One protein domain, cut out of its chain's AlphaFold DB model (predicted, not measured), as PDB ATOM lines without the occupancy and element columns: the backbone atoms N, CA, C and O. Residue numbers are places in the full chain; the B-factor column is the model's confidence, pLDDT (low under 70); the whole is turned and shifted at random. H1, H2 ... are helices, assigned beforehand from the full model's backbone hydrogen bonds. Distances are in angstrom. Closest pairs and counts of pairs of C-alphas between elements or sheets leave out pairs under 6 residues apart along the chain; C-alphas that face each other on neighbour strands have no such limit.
ATOM      1  N   ASP A 205     -21.089 -92.779-102.189       61.38
ATOM      2  CA  ASP A 205     -21.552 -91.665-101.343       61.38
ATOM      3  C   ASP A 205     -20.537 -91.306-100.231       61.38
ATOM      4  O   ASP A 205     -20.197 -90.145-100.000       61.38
ATOM      5  N   GLU A 206     -19.966 -92.314 -99.579       64.94
ATOM      6  CA  GLU A 206     -18.979 -92.187 -98.511       64.94
ATOM      7  C   GLU A 206     -17.620 -91.697 -99.006       64.94
ATOM      8  O   GLU A 206     -16.960 -90.940 -98.295       64.94
ATOM      9  N   ALA A 207     -17.211 -92.090-100.217       60.84
ATOM     10  CA  ALA A 207     -15.963 -91.628-100.814       60.84
ATOM     11  C   ALA A 207     -16.077 -90.157-101.225       60.84
ATOM     12  O   ALA A 207     -15.186 -89.373-100.907       60.84
ATOM     13  N   PHE A 208     -17.207 -89.749-101.812       54.72
ATOM     14  CA  PHE A 208     -17.464 -88.343-102.132       54.72
ATOM     15  C   PHE A 208     -17.586 -87.462-100.886       54.72
ATOM     16  O   PHE A 208     -17.050 -86.354-100.858       54.72
ATOM     17  N   GLY A 209     -18.257 -87.953 -99.843       56.56
ATOM     18  CA  GLY A 209     -18.374 -87.249 -98.569       56.56
ATOM     19  C   GLY A 209     -17.038 -87.048 -97.866       56.56
ATOM     20  O   GLY A 209     -16.736 -85.938 -97.426       56.56
ATOM     21  N   ALA A 210     -16.214 -88.095 -97.801       56.75
ATOM     22  CA  ALA A 210     -14.901 -88.023 -97.169       56.75
ATOM     23  C   ALA A 210     -13.895 -87.203 -97.988       56.75
ATOM     24  O   ALA A 210     -13.173 -86.389 -97.409       56.75
ATOM     25  N   ALA A 211     -13.869 -87.369 -99.316       52.31
ATOM     26  CA  ALA A 211     -13.018 -86.585-100.208       52.31
ATOM     27  C   ALA A 211     -13.379 -85.093-100.145       52.31
ATOM     28  O   ALA A 211     -12.500 -84.265 -99.904       52.31
ATOM     29  N   GLY A 212     -14.672 -84.754-100.221       48.41
ATOM     30  CA  GLY A 212     -15.158 -83.378-100.091       48.41
ATOM     31  C   GLY A 212     -14.846 -82.746 -98.729       48.41
ATOM     32  O   GLY A 212     -14.404 -81.600 -98.670       48.41
ATOM     33  N   ALA A 213     -14.994 -83.494 -97.629       50.69
ATOM     34  CA  ALA A 213     -14.628 -83.024 -96.287       50.69
ATOM     35  C   ALA A 213     -13.108 -82.847 -96.092       50.69
ATOM     36  O   ALA A 213     -12.689 -82.061 -95.241       50.69
ATOM     37  N   SER A 214     -12.296 -83.563 -96.877       45.72
ATOM     38  CA  SER A 214     -10.828 -83.570 -96.790       45.72
ATOM     39  C   SER A 214     -10.140 -82.697 -97.847       45.72
ATOM     40  O   SER A 214      -8.910 -82.740 -97.965       45.72
ATOM     41  N   GLY A 215     -10.921 -81.937 -98.629       39.69
ATOM     42  CA  GLY A 215     -10.435 -81.077 -99.712       39.69
ATOM     43  C   GLY A 215      -9.824 -81.834-100.898       39.69
ATOM     44  O   GLY A 215      -9.012 -81.268-101.623       39.69
ATOM     45  N   GLU A 216     -10.159 -83.114-101.068       45.41
ATOM     46  CA  GLU A 216      -9.711 -83.953-102.184       45.41
ATOM     47  C   GLU A 216     -10.662 -83.846-103.380       45.41
ATOM     48  O   GLU A 216     -11.818 -83.443-103.246       45.41
ATOM     49  N   SER A 217     -10.174 -84.211-104.566       38.78
ATOM     50  CA  SER A 217     -10.967 -84.136-105.794       38.78
ATOM     51  C   SER A 217     -12.176 -85.081-105.745       38.78
ATOM     52  O   SER A 217     -12.032 -86.291-105.556       38.78
ATOM     53  N   THR A 218     -13.366 -84.524-105.970       38.81
ATOM     54  CA  THR A 218     -14.624 -85.247-106.233       38.81
ATOM     55  C   THR A 218     -15.044 -85.145-107.706       38.81
ATOM     56  O   THR A 218     -16.159 -85.522-108.076       38.81
ATOM     57  N   GLY A 219     -14.176 -84.599-108.567       42.66
ATOM     58  CA  GLY A 219     -14.512 -84.273-109.952       42.66
ATOM     59  C   GLY A 219     -15.553 -83.149-110.018       42.66
ATOM     60  O   GLY A 219     -15.438 -82.147-109.320       42.66
ATOM     61  N   ASN A 220     -16.592 -83.320-110.845       38.56
ATOM     62  CA  ASN A 220     -17.718 -82.377-110.978       38.56
ATOM     63  C   ASN A 220     -18.934 -82.741-110.095       38.56
ATOM     64  O   ASN A 220     -20.031 -82.210-110.297       38.56
ATOM     65  N   LEU A 221     -18.779 -83.679-109.155       38.94
ATOM     66  CA  LEU A 221     -19.880 -84.237-108.370       38.94
ATOM     67  C   LEU A 221     -19.990 -83.533-107.009       38.94
ATOM     68  O   LEU A 221     -19.090 -83.601-106.173       38.94
ATOM     69  N   ASN A 222     -21.129 -82.865-106.789       38.03
ATOM     70  CA  ASN A 222     -21.488 -82.247-105.513       38.03
ATOM     71  C   ASN A 222     -22.284 -83.240-104.660       38.03
ATOM     72  O   ASN A 222     -23.488 -83.415-104.859       38.03
ATOM     73  N   TYR A 223     -21.613 -83.863-103.695       41.34
ATOM     74  CA  TYR A 223     -22.242 -84.736-102.711       41.34
ATOM     75  C   TYR A 223     -22.528 -83.970-101.412       41.34
ATOM     76  O   TYR A 223     -21.668 -83.272-100.878       41.34
ATOM     77  N   SER A 224     -23.749 -84.104-100.892       41.44
ATOM     78  CA  SER A 224     -24.124 -83.577 -99.579       41.44
ATOM     79  C   SER A 224     -25.030 -84.572 -98.864       41.44
ATOM     80  O   SER A 224     -25.962 -85.116 -99.457       41.44
ATOM     81  N   THR A 225     -24.756 -84.807 -97.583       46.06
ATOM     82  CA  THR A 225     -25.563 -85.683 -96.731       46.06
ATOM     83  C   THR A 225     -26.125 -84.905 -95.551       46.06
ATOM     84  O   THR A 225     -25.449 -84.056 -94.972       46.06
ATOM     85  N   ASN A 226     -27.369 -85.218 -95.191       53.62
ATOM     86  CA  ASN A 226     -28.032 -84.707 -93.991       53.62
ATOM     87  C   ASN A 226     -27.946 -85.701 -92.821       53.62
ATOM     88  O   ASN A 226     -28.605 -85.483 -91.810       53.62
ATOM     89  N   ASP A 227     -27.204 -86.806 -92.971       67.88
ATOM     90  CA  ASP A 227     -26.963 -87.768 -91.894       67.88
ATOM     91  C   ASP A 227     -25.849 -87.250 -90.963       67.88
ATOM     92  O   ASP A 227     -24.684 -87.210 -91.377       67.88
ATOM     93  N   PRO A 228     -26.162 -86.881 -89.703       70.94
ATOM     94  CA  PRO A 228     -25.162 -86.381 -88.761       70.94
ATOM     95  C   PRO A 228     -24.058 -87.403 -88.464       70.94
ATOM     96  O   PRO A 228     -22.919 -87.020 -88.200       70.94
ATOM     97  N   LYS A 229     -24.367 -88.707 -88.532       77.50
ATOM     98  CA  LYS A 229     -23.390 -89.773 -88.269       77.50
ATOM     99  C   LYS A 229     -22.353 -89.860 -89.386       77.50
ATOM    100  O   LYS A 229     -21.167 -90.014 -89.103       77.50
ATOM    101  N   ALA A 230     -22.793 -89.711 -90.636       70.31
ATOM    102  CA  ALA A 230     -21.920 -89.678 -91.806       70.31
ATOM    103  C   ALA A 230     -21.035 -88.419 -91.821       70.31
ATOM    104  O   ALA A 230     -19.839 -88.514 -92.081       70.31
ATOM    105  N   GLN A 231     -21.589 -87.251 -91.473       68.19
ATOM    106  CA  GLN A 231     -20.823 -85.999 -91.377       68.19
ATOM    107  C   GLN A 231     -19.688 -86.095 -90.350       68.19
ATOM    108  O   GLN A 231     -18.546 -85.739 -90.646       68.19
ATOM    109  N   GLU A 232     -19.986 -86.621 -89.160       80.62
ATOM    110  CA  GLU A 232     -18.974 -86.804 -88.119       80.62
ATOM    111  C   GLU A 232     -17.935 -87.866 -88.522       80.62
ATOM    112  O   GLU A 232     -16.746 -87.722 -88.240       80.62
ATOM    113  N   PHE A 233     -18.352 -88.914 -89.235       84.06
ATOM    114  CA  PHE A 233     -17.442 -89.913 -89.796       84.06
ATOM    115  C   PHE A 233     -16.457 -89.310 -90.814       84.06
ATOM    116  O   PHE A 233     -15.253 -89.547 -90.705       84.06
ATOM    117  N   TYR A 234     -16.917 -88.468 -91.744       80.56
ATOM    118  CA  TYR A 234     -16.037 -87.794 -92.713       80.56
ATOM    119  C   TYR A 234     -15.068 -86.818 -92.042       80.56
ATOM    120  O   TYR A 234     -13.903 -86.726 -92.433       80.56
ATOM    121  N   LYS A 235     -15.520 -86.126 -90.991       75.38
ATOM    122  CA  LYS A 235     -14.664 -85.259 -90.179       75.38
ATOM    123  C   LYS A 235     -13.536 -86.051 -89.509       75.38
ATOM    124  O   LYS A 235     -12.382 -85.644 -89.617       75.38
ATOM    125  N   ARG A 236     -13.842 -87.210 -88.905       88.88
ATOM    126  CA  ARG A 236     -12.821 -88.111 -88.336       88.88
ATOM    127  C   ARG A 236     -11.817 -88.589 -89.388       88.88
ATOM    128  O   ARG A 236     -10.628 -88.648 -89.094       88.88
ATOM    129  N   ILE A 237     -12.265 -88.898 -90.610       78.50
ATOM    130  CA  ILE A 237     -11.363 -89.279 -91.713       78.50
ATOM    131  C   ILE A 237     -10.396 -88.136 -92.053       78.50
ATOM    132  O   ILE A 237      -9.193 -88.375 -92.157       78.50
ATOM    133  N   ASN A 238     -10.892 -86.901 -92.165       68.38
ATOM    134  CA  ASN A 238     -10.043 -85.738 -92.427       68.38
ATOM    135  C   ASN A 238      -9.031 -85.497 -91.288       68.38
ATOM    136  O   ASN A 238      -7.849 -85.277 -91.543       68.38
ATOM    137  N   GLU A 239      -9.459 -85.606 -90.026       74.38
ATOM    138  CA  GLU A 239      -8.572 -85.493 -88.855       74.38
ATOM    139  C   GLU A 239      -7.451 -86.545 -88.872       74.38
ATOM    140  O   GLU A 239      -6.279 -86.220 -88.658       74.38
ATOM    141  N   VAL A 240      -7.788 -87.803 -89.179       76.38
ATOM    142  CA  VAL A 240      -6.816 -88.896 -89.306       76.38
ATOM    143  C   VAL A 240      -5.838 -88.641 -90.448       76.38
ATOM    144  O   VAL A 240      -4.628 -88.752 -90.242       76.38
ATOM    145  N   LYS A 241      -6.333 -88.262 -91.631       79.94
ATOM    146  CA  LYS A 241      -5.497 -87.938 -92.794       79.94
ATOM    147  C   LYS A 241      -4.483 -86.846 -92.453       79.94
ATOM    148  O   LYS A 241      -3.287 -87.040 -92.664       79.94
ATOM    149  N   LEU A 242      -4.941 -85.727 -91.885       60.38
ATOM    150  CA  LEU A 242      -4.069 -84.619 -91.480       60.38
ATOM    151  C   LEU A 242      -3.034 -85.078 -90.441       60.38
ATOM    152  O   LEU A 242      -1.857 -84.727 -90.544       60.38
ATOM    153  N   SER A 243      -3.435 -85.915 -89.475       70.50
ATOM    154  CA  SER A 243      -2.507 -86.502 -88.500       70.50
ATOM    155  C   SER A 243      -1.435 -87.380 -89.149       70.50
ATOM    156  O   SER A 243      -0.296 -87.361 -88.681       70.50
ATOM    157  N   LEU A 244      -1.776 -88.162 -90.174       65.19
ATOM    158  CA  LEU A 244      -0.833 -89.050 -90.857       65.19
ATOM    159  C   LEU A 244       0.128 -88.269 -91.758       65.19
ATOM    160  O   LEU A 244       1.335 -88.527 -91.713       65.19
ATOM    161  N   GLN A 245      -0.366 -87.238 -92.446       60.81
ATOM    162  CA  GLN A 245       0.461 -86.306 -93.221       60.81
ATOM    163  C   GLN A 245       1.498 -85.594 -92.344       60.81
ATOM    164  O   GLN A 245       2.671 -85.535 -92.706       60.81
ATOM    165  N   MET A 246       1.106 -85.130 -91.150       52.16
ATOM    166  CA  MET A 246       2.043 -84.534 -90.182       52.16
ATOM    167  C   MET A 246       3.106 -85.525 -89.677       52.16
ATOM    168  O   MET A 246       4.181 -85.103 -89.261       52.16
ATOM    169  N   SER A 247       2.833 -86.833 -89.732       59.56
ATOM    170  CA  SER A 247       3.798 -87.893 -89.398       59.56
ATOM    171  C   SER A 247       4.637 -88.381 -90.590       59.56
ATOM    172  O   SER A 247       5.393 -89.339 -90.447       59.56
ATOM    173  N   GLY A 248       4.511 -87.741 -91.759       47.97
ATOM    174  CA  GLY A 248       5.260 -88.086 -92.972       47.97
ATOM    175  C   GLY A 248       4.677 -89.246 -93.790       47.97
ATOM    176  O   GLY A 248       5.329 -89.699 -94.728       47.97
ATOM    177  N   LYS A 249       3.469 -89.725 -93.468       58.41
ATOM    178  CA  LYS A 249       2.768 -90.775 -94.226       58.41
ATOM    179  C   LYS A 249       1.794 -90.143 -95.222       58.41
ATOM    180  O   LYS A 249       1.006 -89.274 -94.850       58.41
ATOM    181  N   ASN A 250       1.844 -90.579 -96.480       59.25
ATOM    182  CA  ASN A 250       0.962 -90.084 -97.536       59.25
ATOM    183  C   ASN A 250      -0.222 -91.041 -97.732       59.25
ATOM    184  O   ASN A 250      -0.016 -92.211 -98.036       59.25
ATOM    185  N   VAL A 251      -1.447 -90.550 -97.534       64.12
ATOM    186  CA  VAL A 251      -2.688 -91.325 -97.679       64.12
ATOM    187  C   VAL A 251      -3.849 -90.401 -98.040       64.12
ATOM    188  O   VAL A 251      -3.893 -89.250 -97.589       64.12
ATOM    189  N   THR A 252      -4.788 -90.891 -98.848       71.50
ATOM    190  CA  THR A 252      -6.000 -90.164 -99.255       71.50
ATOM    191  C   THR A 252      -7.218 -90.569 -98.422       71.50
ATOM    192  O   THR A 252      -7.287 -91.667 -97.859       71.50
ATOM    193  N   ALA A 253      -8.223 -89.697 -98.356       69.19
ATOM    194  CA  ALA A 253      -9.499 -90.002 -97.713       69.19
ATOM    195  C   ALA A 253     -10.208 -91.170 -98.417       69.19
ATOM    196  O   ALA A 253     -10.815 -92.013 -97.757       69.19
ATOM    197  N   VAL A 254     -10.073 -91.262 -99.743       70.69
ATOM    198  CA  VAL A 254     -10.620 -92.355-100.565       70.69
ATOM    199  C   VAL A 254      -9.996 -93.700-100.198       70.69
ATOM    200  O   VAL A 254     -10.726 -94.674-100.042       70.69
ATOM    201  N   GLN A 255      -8.676 -93.759 -99.996       76.31
ATOM    202  CA  GLN A 255      -7.983 -94.982 -99.568       76.31
ATOM    203  C   GLN A 255      -8.492 -95.473 -98.204       76.31
ATOM    204  O   GLN A 255      -8.762 -96.660 -98.030       76.31
ATOM    205  N   ILE A 256      -8.704 -94.554 -97.257       78.38
ATOM    206  CA  ILE A 256      -9.257 -94.880 -95.933       78.38
ATOM    207  C   ILE A 256     -10.704 -95.387 -96.053       78.38
ATOM    208  O   ILE A 256     -11.068 -96.390 -95.433       78.38
ATOM    209  N   VAL A 257     -11.533 -94.728 -96.873       82.56
ATOM    210  CA  VAL A 257     -12.928 -95.138 -97.105       82.56
ATOM    211  C   VAL A 257     -13.012 -96.495 -97.794       82.56
ATOM    212  O   VAL A 257     -13.843 -97.308 -97.398       82.56
ATOM    213  N   ALA A 258     -12.168 -96.767 -98.786       77.00
ATOM    214  CA  ALA A 258     -12.174 -98.023 -99.528       77.00
ATOM    215  C   ALA A 258     -11.946 -99.227 -98.601       77.00
ATOM    216  O   ALA A 258     -12.732-100.177 -98.607       77.00
ATOM    217  N   VAL A 259     -10.946 -99.144 -97.716       81.88
ATOM    218  CA  VAL A 259     -10.688-100.181 -96.704       81.88
ATOM    219  C   VAL A 259     -11.872-100.317 -95.742       81.88
ATOM    220  O   VAL A 259     -12.346-101.429 -95.507       81.88
ATOM    221  N   TYR A 260     -12.412 -99.200 -95.236       90.00
ATOM    222  CA  TYR A 260     -13.606 -99.217 -94.383       90.00
ATOM    223  C   TYR A 260     -14.798 -99.915 -95.056       90.00
ATOM    224  O   TYR A 260     -15.477-100.718 -94.416       90.00
ATOM    225  N   ARG A 261     -15.052 -99.642 -96.339       82.12
ATOM    226  CA  ARG A 261     -16.180-100.218 -97.082       82.12
ATOM    227  C   ARG A 261     -16.056-101.721 -97.225       82.12
ATOM    228  O   ARG A 261     -17.034-102.436 -97.003       82.12
ATOM    229  N   VAL A 262     -14.857-102.206 -97.534       79.31
ATOM    230  CA  VAL A 262     -14.606-103.643 -97.625       79.31
ATOM    231  C   VAL A 262     -14.795-104.309 -96.262       79.31
ATOM    232  O   VAL A 262     -15.495-105.319 -96.195       79.31
ATOM    233  N   LEU A 263     -14.291-103.715 -95.174       84.06
ATOM    234  CA  LEU A 263     -14.511-104.209 -93.808       84.06
ATOM    235  C   LEU A 263     -16.009-104.255 -93.441       84.06
ATOM    236  O   LEU A 263     -16.519-105.304 -93.042       84.06
ATOM    237  N   ALA A 264     -16.735-103.155 -93.656       81.94
ATOM    238  CA  ALA A 264     -18.172-103.039 -93.383       81.94
ATOM    239  C   ALA A 264     -19.030-104.002 -94.220       81.94
ATOM    240  O   ALA A 264     -20.106-104.414 -93.790       81.94
ATOM    241  N   SER A 265     -18.554-104.402 -95.405       77.19
ATOM    242  CA  SER A 265     -19.237-105.396 -96.242       77.19
ATOM    243  C   SER A 265     -19.178-106.819 -95.675       77.19
ATOM    244  O   SER A 265     -19.975-107.667 -96.083       77.19
ATOM    245  N   LYS A 266     -18.217-107.106 -94.783       80.62
ATOM    246  CA  LYS A 266     -17.985-108.446 -94.218       80.62
ATOM    247  C   LYS A 266     -18.426-108.568 -92.765       80.62
ATOM    248  O   LYS A 266     -18.823-109.658 -92.365       80.62
ATOM    249  N   ASP A 267     -18.419-107.472 -92.009       80.81
ATOM    250  CA  ASP A 267     -18.933-107.427 -90.640       80.81
ATOM    251  C   ASP A 267     -19.905-106.253 -90.460       80.81
ATOM    252  O   ASP A 267     -19.518-105.085 -90.461       80.81
ATOM    253  N   ALA A 268     -21.183-106.571 -90.245       77.06
ATOM    254  CA  ALA A 268     -22.244-105.584 -90.044       77.06
ATOM    255  C   ALA A 268     -22.079-104.750 -88.754       77.06
ATOM    256  O   ALA A 268     -22.727-103.710 -88.605       77.06
ATOM    257  N   ASN A 269     -21.210-105.172 -87.826       85.44
ATOM    258  CA  ASN A 269     -20.863-104.389 -86.637       85.44
ATOM    259  C   ASN A 269     -19.914-103.219 -86.959       85.44
ATOM    260  O   ASN A 269     -19.742-102.313 -86.135       85.44
ATOM    261  N   ILE A 270     -19.314-103.197 -88.152       86.19
ATOM    262  CA  ILE A 270     -18.454-102.117 -88.642       86.19
ATOM    263  C   ILE A 270     -19.326-101.066 -89.340       86.19
ATOM    264  O   ILE A 270     -19.856-101.269 -90.426       86.19
ATOM    265  N   ASN A 271     -19.492 -99.910 -88.698       86.31
ATOM    266  CA  ASN A 271     -20.328 -98.801 -89.155       86.31
ATOM    267  C   ASN A 271     -19.712 -97.453 -88.732       86.31
ATOM    268  O   ASN A 271     -18.661 -97.418 -88.090       86.31
ATOM    269  N   TYR A 272     -20.356 -96.335 -89.085       84.38
ATOM    270  CA  TYR A 272     -19.843 -94.993 -88.782       84.38
ATOM    271  C   TYR A 272     -19.536 -94.768 -87.301       84.38
ATOM    272  O   TYR A 272     -18.566 -94.086 -86.986       84.38
ATOM    273  N   GLU A 273     -20.345 -95.322 -86.398       86.81
ATOM    274  CA  GLU A 273     -20.206 -95.118 -84.952       86.81
ATOM    275  C   GLU A 273     -19.137 -96.033 -84.347       86.81
ATOM    276  O   GLU A 273     -18.421 -95.617 -83.437       86.81
ATOM    277  N   SER A 274     -18.983 -97.256 -84.865       88.88
ATOM    278  CA  SER A 274     -17.974 -98.198 -84.370       88.88
ATOM    279  C   SER A 274     -16.557 -97.922 -84.890       88.88
ATOM    280  O   SER A 274     -15.588 -98.404 -84.284       88.88
ATOM    281  N   MET A 275     -16.422 -97.126 -85.960       89.94
ATOM    282  CA  MET A 275     -15.154 -96.602 -86.482       89.94
ATOM    283  C   MET A 275     -14.717 -95.324 -85.757       89.94
ATOM    284  O   MET A 275     -14.989 -94.195 -86.178       89.94
ATOM    285  N   THR A 276     -14.008 -95.529 -84.647       92.69
ATOM    286  CA  THR A 276     -13.346 -94.467 -83.880       92.69
ATOM    287  C   THR A 276     -12.140 -93.897 -84.632       92.69
ATOM    288  O   THR A 276     -11.614 -94.519 -85.557       92.69
ATOM    289  N   THR A 277     -11.661 -92.724 -84.209       89.12
ATOM    290  CA  THR A 277     -10.464 -92.075 -84.773       89.12
ATOM    291  C   THR A 277      -9.240 -92.997 -84.743       89.12
ATOM    292  O   THR A 277      -8.524 -93.079 -85.736       89.12
ATOM    293  N   ASP A 278      -9.039 -93.761 -83.665       90.62
ATOM    294  CA  ASP A 278      -7.913 -94.699 -83.548       90.62
ATOM    295  C   ASP A 278      -7.998 -95.851 -84.558       90.62
ATOM    296  O   ASP A 278      -7.001 -96.193 -85.193       90.62
ATOM    297  N   LYS A 279      -9.198 -96.405 -84.778       92.75
ATOM    298  CA  LYS A 279      -9.410 -97.466 -85.777       92.75
ATOM    299  C   LYS A 279      -9.217 -96.952 -87.201       92.75
ATOM    300  O   LYS A 279      -8.580 -97.616 -88.014       92.75
ATOM    301  N   LEU A 280      -9.715 -95.750 -87.499       91.00
ATOM    302  CA  LEU A 280      -9.490 -95.093 -88.791       91.00
ATOM    303  C   LEU A 280      -8.009 -94.762 -89.007       91.00
ATOM    304  O   LEU A 280      -7.517 -94.863 -90.127       91.00
ATOM    305  N   LYS A 281      -7.275 -94.422 -87.942       88.69
ATOM    306  CA  LYS A 281      -5.827 -94.211 -87.994       88.69
ATOM    307  C   LYS A 281      -5.067 -95.501 -88.287       88.69
ATOM    308  O   LYS A 281      -4.157 -95.460 -89.107       88.69
ATOM    309  N   ALA A 282      -5.457 -96.629 -87.693       91.69
ATOM    310  CA  ALA A 282      -4.889 -97.937 -88.028       91.69
ATOM    311  C   ALA A 282      -5.119 -98.291 -89.510       91.69
ATOM    312  O   ALA A 282      -4.173 -98.653 -90.208       91.69
ATOM    313  N   ILE A 283      -6.340 -98.068 -90.017       93.12
ATOM    314  CA  ILE A 283      -6.668 -98.214 -91.445       93.12
ATOM    315  C   ILE A 283      -5.783 -97.308 -92.312       93.12
ATOM    316  O   ILE A 283      -5.205 -97.770 -93.292       93.12
ATOM    317  N   GLY A 284      -5.648 -96.029 -91.952       82.19
ATOM    318  CA  GLY A 284      -4.840 -95.074 -92.709       82.19
ATOM    319  C   GLY A 284      -3.346 -95.408 -92.717       82.19
ATOM    320  O   GLY A 284      -2.697 -95.218 -93.739       82.19
ATOM    321  N   ILE A 285      -2.801 -95.949 -91.621       84.62
ATOM    322  CA  ILE A 285      -1.412 -96.434 -91.563       84.62
ATOM    323  C   ILE A 285      -1.230 -97.630 -92.494       84.62
ATOM    324  O   ILE A 285      -0.306 -97.619 -93.299       84.62
ATOM    325  N   ALA A 286      -2.122 -98.623 -92.433       85.12
ATOM    326  CA  ALA A 286      -2.056 -99.793 -93.305       85.12
ATOM    327  C   ALA A 286      -2.195 -99.416 -94.791       85.12
ATOM    328  O   ALA A 286      -1.456 -99.923 -95.632       85.12
ATOM    329  N   ALA A 287      -3.094 -98.481 -95.111       77.81
ATOM    330  CA  ALA A 287      -3.283 -97.983 -96.467       77.81
ATOM    331  C   ALA A 287      -2.069 -97.200 -96.994       77.81
ATOM    332  O   ALA A 287      -1.779 -97.306 -98.184       77.81
ATOM    333  N   ALA A 288      -1.374 -96.447 -96.132       71.12
ATOM    334  CA  ALA A 288      -0.178 -95.678 -96.482       71.12
ATOM    335  C   ALA A 288       1.071 -96.560 -96.616       71.12
ATOM    336  O   ALA A 288       1.785 -96.479 -97.610       71.12
ATOM    337  N   ASP A 289       1.337 -97.401 -95.614       77.44
ATOM    338  CA  ASP A 289       2.553 -98.222 -95.540       77.44
ATOM    339  C   ASP A 289       2.493 -99.415 -96.491       77.44
ATOM    340  O   ASP A 289       3.523 -99.867 -96.985       77.44
ATOM    341  N   GLY A 290       1.285 -99.913 -96.759       63.88
ATOM    342  CA  GLY A 290       1.068-100.971 -97.728       63.88
ATOM    343  C   GLY A 290       1.062-100.491 -99.177       63.88
ATOM    344  O   GLY A 290       1.102-101.343-100.062       63.88
ATOM    345  N   TYR A 291       0.999 -99.177 -99.438       67.50
ATOM    346  CA  TYR A 291       0.802 -98.638-100.784       67.50
ATOM    347  C   TYR A 291       1.865 -99.129-101.774       67.50
ATOM    348  O   TYR A 291       3.068 -99.067-101.520       67.50
ATOM    349  N   SER A 292       1.397 -99.584-102.932       58.00
ATOM    350  CA  SER A 292       2.217 -99.934-104.084       58.00
ATOM    351  C   SER A 292       1.473 -99.539-105.351       58.00
ATOM    352  O   SER A 292       0.248 -99.629-105.400       58.00
ATOM    353  N   ASP A 293       2.218 -99.139-106.378       45.09
ATOM    354  CA  ASP A 293       1.659 -98.909-107.714       45.09
ATOM    355  C   ASP A 293       1.288-100.231-108.418       45.09
ATOM    356  O   ASP A 293       0.627-100.222-109.453       45.09
ATOM    357  N   ASP A 294       1.699-101.373-107.860       64.38
ATOM    358  CA  ASP A 294       1.237-102.696-108.268       64.38
ATOM    359  C   ASP A 294       0.046-103.120-107.393       64.38
ATOM    360  O   ASP A 294       0.170-103.300-106.178       64.38
ATOM    361  N   ALA A 295      -1.118-103.279-108.028       53.22
ATOM    362  CA  ALA A 295      -2.376-103.661-107.392       53.22
ATOM    363  C   ALA A 295      -2.279-104.962-106.579       53.22
ATOM    364  O   ALA A 295      -2.838-105.055-105.483       53.22
ATOM    365  N   ASP A 296      -1.551-105.956-107.088       62.31
ATOM    366  CA  ASP A 296      -1.412-107.264-106.452       62.31
ATOM    367  C   ASP A 296      -0.532-107.172-105.200       62.31
ATOM    368  O   ASP A 296      -0.844-107.767-104.160       62.31
ATOM    369  N   ILE A 297       0.528-106.360-105.265       64.19
ATOM    370  CA  ILE A 297       1.395-106.054-104.120       64.19
ATOM    371  C   ILE A 297       0.627-105.241-103.075       64.19
ATOM    372  O   ILE A 297       0.687-105.566-101.889       64.19
ATOM    373  N   TYR A 298      -0.142-104.229-103.487       74.69
ATOM    374  CA  TYR A 298      -0.923-103.419-102.552       74.69
ATOM    375  C   TYR A 298      -1.987-104.257-101.831       74.69
ATOM    376  O   TYR A 298      -2.106-104.206-100.604       74.69
ATOM    377  N   ALA A 299      -2.707-105.101-102.573       67.19
ATOM    378  CA  ALA A 299      -3.680-106.028-102.011       67.19
ATOM    379  C   ALA A 299      -3.041-107.034-101.043       67.19
ATOM    380  O   ALA A 299      -3.617-107.321 -99.992       67.19
ATOM    381  N   SER A 300      -1.845-107.535-101.364       79.00
ATOM    382  CA  SER A 300      -1.074-108.440-100.499       79.00
ATOM    383  C   SER A 300      -0.640-107.751 -99.199       79.00
ATOM    384  O   SER A 300      -0.825-108.299 -98.115       79.00
ATOM    385  N   ASN A 301      -0.169-106.505 -99.276       79.88
ATOM    386  CA  ASN A 301       0.222-105.732 -98.096       79.88
ATOM    387  C   ASN A 301      -0.973-105.430 -97.173       79.88
ATOM    388  O   ASN A 301      -0.849-105.481 -95.946       79.88
ATOM    389  N   LEU A 302      -2.155-105.151 -97.736       87.25
ATOM    390  CA  LEU A 302      -3.392-104.999 -96.958       87.25
ATOM    391  C   LEU A 302      -3.847-106.328 -96.335       87.25
ATOM    392  O   LEU A 302      -4.388-106.338 -95.225       87.25
ATOM    393  N   ALA A 303      -3.617-107.447 -97.028       88.25
ATOM    394  CA  ALA A 303      -3.940-108.788 -96.550       88.25
ATOM    395  C   ALA A 303      -3.142-109.184 -95.303       88.25
ATOM    396  O   ALA A 303      -3.709-109.804 -94.400       88.25
ATOM    397  N   ASP A 304      -1.862-108.813 -95.260       91.50
ATOM    398  CA  ASP A 304      -0.941-109.098 -94.150       91.50
ATOM    399  C   ASP A 304      -1.025-108.091 -92.997       91.50
ATOM    400  O   ASP A 304      -0.525-108.359 -91.906       91.50
ATOM    401  N   SER A 305      -1.672-106.945 -93.216       93.62
ATOM    402  CA  SER A 305      -1.838-105.898 -92.208       93.62
ATOM    403  C   SER A 305      -3.276-105.842 -91.693       93.62
ATOM    404  O   SER A 305      -3.677-106.616 -90.823       93.62
ATOM    405  N   ILE A 306      -4.081-104.936 -92.242       93.69
ATOM    406  CA  ILE A 306      -5.387-104.582 -91.697       93.69
ATOM    407  C   ILE A 306      -6.390-105.732 -91.796       93.69
ATOM    408  O   ILE A 306      -7.173-105.949 -90.874       93.69
ATOM    409  N   PHE A 307      -6.363-106.528 -92.867       92.44
ATOM    410  CA  PHE A 307      -7.291-107.655 -92.981       92.44
ATOM    411  C   PHE A 307      -6.894-108.837 -92.099       92.44
ATOM    412  O   PHE A 307      -7.773-109.603 -91.714       92.44
ATOM    413  N   ALA A 308      -5.612-108.992 -91.753       93.38
ATOM    414  CA  ALA A 308      -5.175-110.014 -90.801       93.38
ATOM    415  C   ALA A 308      -5.615-109.681 -89.368       93.38
ATOM    416  O   ALA A 308      -5.914-110.590 -88.599       93.38
ATOM    417  N   GLU A 309      -5.707-108.391 -89.027       92.75
ATOM    418  CA  GLU A 309      -6.199-107.929 -87.725       92.75
ATOM    419  C   GLU A 309      -7.711-108.149 -87.560       92.75
ATOM    420  O   GLU A 309      -8.158-108.623 -86.517       92.75
ATOM    421  N   TYR A 310      -8.501-107.837 -88.593       91.00
ATOM    422  CA  TYR A 310      -9.964-107.954 -88.543       91.00
ATOM    423  C   TYR A 310     -10.480-109.364 -88.856       91.00
ATOM    424  O   TYR A 310     -11.526-109.749 -88.338       91.00
ATOM    425  N   PHE A 311      -9.759-110.126 -89.685       91.81
ATOM    426  CA  PHE A 311     -10.118-111.488 -90.097       91.81
ATOM    427  C   PHE A 311      -8.915-112.442 -89.950       91.81
ATOM    428  O   PHE A 311      -8.399-112.974 -90.948       91.81
ATOM    429  N   PRO A 312      -8.411-112.664 -88.719       92.38
ATOM    430  CA  PRO A 312      -7.275-113.556 -88.474       92.38
ATOM    431  C   PRO A 312      -7.556-115.000 -88.908       92.38
ATOM    432  O   PRO A 312      -6.634-115.729 -89.272       92.38
ATOM    433  N   GLU A 313      -8.827-115.401 -88.919       90.62
ATOM    434  CA  GLU A 313      -9.301-116.718 -89.333       90.62
ATOM    435  C   GLU A 313      -9.340-116.921 -90.855       90.62
ATOM    436  O   GLU A 313      -9.512-118.050 -91.316       90.62
ATOM    437  N   TYR A 314      -9.200-115.858 -91.654       89.12
ATOM    438  CA  TYR A 314      -9.143-115.981 -93.110       89.12
ATOM    439  C   TYR A 314      -7.738-116.380 -93.552       89.12
ATOM    440  O   TYR A 314      -6.744-115.848 -93.072       89.12
ATOM    441  N   GLU A 315      -7.633-117.284 -94.520       88.88
ATOM    442  CA  GLU A 315      -6.345-117.558 -95.157       88.88
ATOM    443  C   GLU A 315      -5.867-116.346 -95.970       88.88
ATOM    444  O   GLU A 315      -6.672-115.520 -96.417       88.88
ATOM    445  N   PHE A 316      -4.551-116.251 -96.181       86.25
ATOM    446  CA  PHE A 316      -3.910-115.120 -96.858       86.25
ATOM    447  C   PHE A 316      -4.576-114.777 -98.198       86.25
ATOM    448  O   PHE A 316      -4.971-113.634 -98.396       86.25
ATOM    449  N   GLU A 317      -4.818-115.763 -99.067       75.25
ATOM    450  CA  GLU A 317      -5.465-115.537-100.371       75.25
ATOM    451  C   GLU A 317      -6.879-114.958-100.244       75.25
ATOM    452  O   GLU A 317      -7.317-114.125-101.041       75.25
ATOM    453  N   ARG A 318      -7.619-115.339 -99.199       79.50
ATOM    454  CA  ARG A 318      -8.947-114.775 -98.949       79.50
ATOM    455  C   ARG A 318      -8.856-113.324 -98.480       79.50
ATOM    456  O   ARG A 318      -9.686-112.517 -98.890       79.50
ATOM    457  N   ARG A 319      -7.848-112.975 -97.675       86.06
ATOM    458  CA  ARG A 319      -7.569-111.587 -97.272       86.06
ATOM    459  C   ARG A 319      -7.035-110.743 -98.429       86.06
ATOM    460  O   ARG A 319      -7.458-109.604 -98.586       86.06
ATOM    461  N   LYS A 320      -6.208-111.317 -99.301       73.81
ATOM    462  CA  LYS A 320      -5.727-110.685-100.536       73.81
ATOM    463  C   LYS A 320      -6.875-110.331-101.474       73.81
ATOM    464  O   LYS A 320      -6.913-109.220-101.986       73.81
ATOM    465  N   ASN A 321      -7.886-111.192-101.598       64.38
ATOM    466  CA  ASN A 321      -9.115-110.862-102.332       64.38
ATOM    467  C   ASN A 321      -9.915-109.695-101.714       64.38
ATOM    468  O   ASN A 321     -10.639-109.003-102.431       64.38
ATOM    469  N   LEU A 322      -9.818-109.459-100.399       67.56
ATOM    470  CA  LEU A 322     -10.363-108.245 -99.772       67.56
ATOM    471  C   LEU A 322      -9.504-107.020-100.123       67.56
ATOM    472  O   LEU A 322     -10.055-105.974-100.445       67.56
ATOM    473  N   GLY A 323      -8.177-107.172-100.145       60.72
ATOM    474  CA  GLY A 323      -7.242-106.174-100.674       60.72
ATOM    475  C   GLY A 323      -7.547-105.775-102.117       60.72
ATOM    476  O   GLY A 323      -7.625-104.589-102.414       60.72
ATOM    477  N   MET A 324      -7.833-106.741-102.990       52.25
ATOM    478  CA  MET A 324      -8.221-106.473-104.379       52.25
ATOM    479  C   MET A 324      -9.543-105.701-104.476       52.25
ATOM    480  O   MET A 324      -9.638-104.774-105.265       52.25
ATOM    481  N   GLN A 325     -10.529-105.981-103.613       61.22
ATOM    482  CA  GLN A 325     -11.762-105.177-103.550       61.22
ATOM    483  C   GLN A 325     -11.498-103.717-103.142       61.22
ATOM    484  O   GLN A 325     -12.233-102.825-103.563       61.22
ATOM    485  N   VAL A 326     -10.467-103.454-102.327       62.81
ATOM    486  CA  VAL A 326     -10.041-102.084-101.988       62.81
ATOM    487  C   VAL A 326      -9.444-101.398-103.213       62.81
ATOM    488  O   VAL A 326      -9.805-100.254-103.488       62.81
ATOM    489  N   VAL A 327      -8.579-102.095-103.957       51.19
ATOM    490  CA  VAL A 327      -8.004-101.596-105.216       51.19
ATOM    491  C   VAL A 327      -9.112-101.276-106.217       51.19
ATOM    492  O   VAL A 327      -9.204-100.132-106.655       51.19
ATOM    493  N   ASP A 328     -10.018-102.224-106.472       49.31
ATOM    494  CA  ASP A 328     -11.147-102.050-107.391       49.31
ATOM    495  C   ASP A 328     -12.009-100.843-106.993       49.31
ATOM    496  O   ASP A 328     -12.440-100.061-107.837       49.31
ATOM    497  N   TYR A 329     -12.278-100.653-105.698       51.75
ATOM    498  CA  TYR A 329     -13.066 -99.515-105.224       51.75
ATOM    499  C   TYR A 329     -12.357 -98.174-105.480       51.75
ATOM    500  O   TYR A 329     -13.003 -97.206-105.887       51.75
ATOM    501  N   ILE A 330     -11.041 -98.108-105.254       52.44
ATOM    502  CA  ILE A 330     -10.227 -96.907-105.495       52.44
ATOM    503  C   ILE A 330     -10.139 -96.612-106.993       52.44
ATOM    504  O   ILE A 330     -10.330 -95.464-107.386       52.44
ATOM    505  N   GLU A 331      -9.887 -97.623-107.824       48.75
ATOM    506  CA  GLU A 331      -9.816 -97.487-109.281       48.75
ATOM    507  C   GLU A 331     -11.160 -97.053-109.861       48.75
ATOM    508  O   GLU A 331     -11.206 -96.071-110.591       48.75
ATOM    509  N   ASN A 332     -12.273 -97.665-109.448       46.22
ATOM    510  CA  ASN A 332     -13.605 -97.267-109.912       46.22
ATOM    511  C   ASN A 332     -13.995 -95.849-109.452       46.22
ATOM    512  O   ASN A 332     -14.608 -95.102-110.216       46.22
ATOM    513  N   TYR A 333     -13.634 -95.449-108.225       48.31
ATOM    514  CA  TYR A 333     -13.818 -94.066-107.765       48.31
ATOM    515  C   TYR A 333     -12.952 -93.094-108.576       48.31
ATOM    516  O   TYR A 333     -13.427 -92.039-109.001       48.31
ATOM    517  N   ASN A 334     -11.690 -93.449-108.818       48.81
ATOM    518  CA  ASN A 334     -10.775 -92.636-109.600       48.81
ATOM    519  C   ASN A 334     -11.207 -92.564-111.061       48.81
ATOM    520  O   ASN A 334     -11.114 -91.485-111.614       48.81
TER     521      ASN A 334
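Overview. This is residues 205 to 334 of the 751 residues of the protein "SH3 domain protein" of Mycoplasma sp. CAG:877 (UniProt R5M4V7). This is a rounded cluster of crossed helices, with H3 running through the middle: H1 and H2 pack round the first part of H3, while H4 and H7 cross it on two different sides. H5 packs across H7 at the part of the cluster away from H1 and H2, short H6 follows H5, and a long loop of residues 214 to 227 runs round the outside between H1 and H2. The printed part has 130 residues with seven named helices, H1 to H7 in order along the chain, and no named strand, so the class is all helix. It is compact, with a radius of gyration of the C-alphas of 13.8 A and spans of 39 by 31 by 28 A.

Arrangement. Start at H1, residues 205 to 213, and look on to H2, residues 228 to 246: they touch, the C-alphas of Ala 210 and Tyr 234 being closest at 4.6 A, at a steep tilt of 54 degrees, the same way. H2 touches H1 with residues 230 to 238 alone. Next find H3, residues 253 to 266, which touches H1 at a shallow tilt of 28 degrees, opposite ways; the closest C-alphas are those of Ala 207 and Val 254, 5.4 A apart. H3 also touches H2, with the C-alphas of Ile 237 and Ala 253 closest at 6.3 A. Go on to H4, residues 277 to 289, which touches H2 at a steep tilt of 48 degrees, with the C-alphas of Val 240 and Lys 281 closest at 5.6 A. H4 touches H3 too, closest at the C-alphas of Ile 256 and Gly 284, 5.5 A apart, and the two stand about perpendicular, though only just, at 71 degrees. H5, residues 295 to 304, only just touches H4, with 3 pairs of C-alphas within 8 A; those of Ala 286 and Leu 302 are closest at 6.5 A. H6, residues 306 to 310, also only just touches H4, with 3 such pairs, and the closest C-alphas are those of Ala 286 and Ile 306, 6.1 A apart. H7, residues 316 to 334, touches H5 at a steep tilt of 50 degrees, opposite ways, and the C-alphas of Ala 299 and Gly 323 come to 3.8 A. H7 touches H3 with residues 322 to 330 alone, closest at the C-alphas of Ala 258 and Val 326, 5.2 A apart. It touches H6 as well, with the C-alphas of Phe 307 and Arg 319 closest at 5.8 A. H1 and H5, H2 and H7, and H4 and H7 are among the pairs that stay apart. In the backbones of H1, H2, H4, H5, H6 and H7 every O i to N i+4 pair is within hydrogen-bond range; in H3 it is 9 of 10.

Along the chain. Find C-alpha 205 at (-21.552, -91.665, -101.343); from there H1 runs 12.2 A to C-alpha 213. H2 spans 27.3 A, H3 20.6 A, H4 18.0 A and H5 14.4 A from first to last C-alpha, and H6 spans 6.5 A. Look for C-alpha 253, where H3 begins, at (-9.499, -90.002, -97.713). H7 runs 26.7 A to C-alpha 334 at (-10.775, -92.636, -109.600).

Size, cuts and confidence. The two C-alphas farthest apart are those of Asn 220 and Glu 313, at 41.5 A. The printed part has no cut. The link from H1 to H2 is long, with 14 residues. The mean pLDDT of the printed part is 70.6, and 58 residues are under 70, among them residues 205 to 227, 244 to 251, 290 to 297 and 321 to 334.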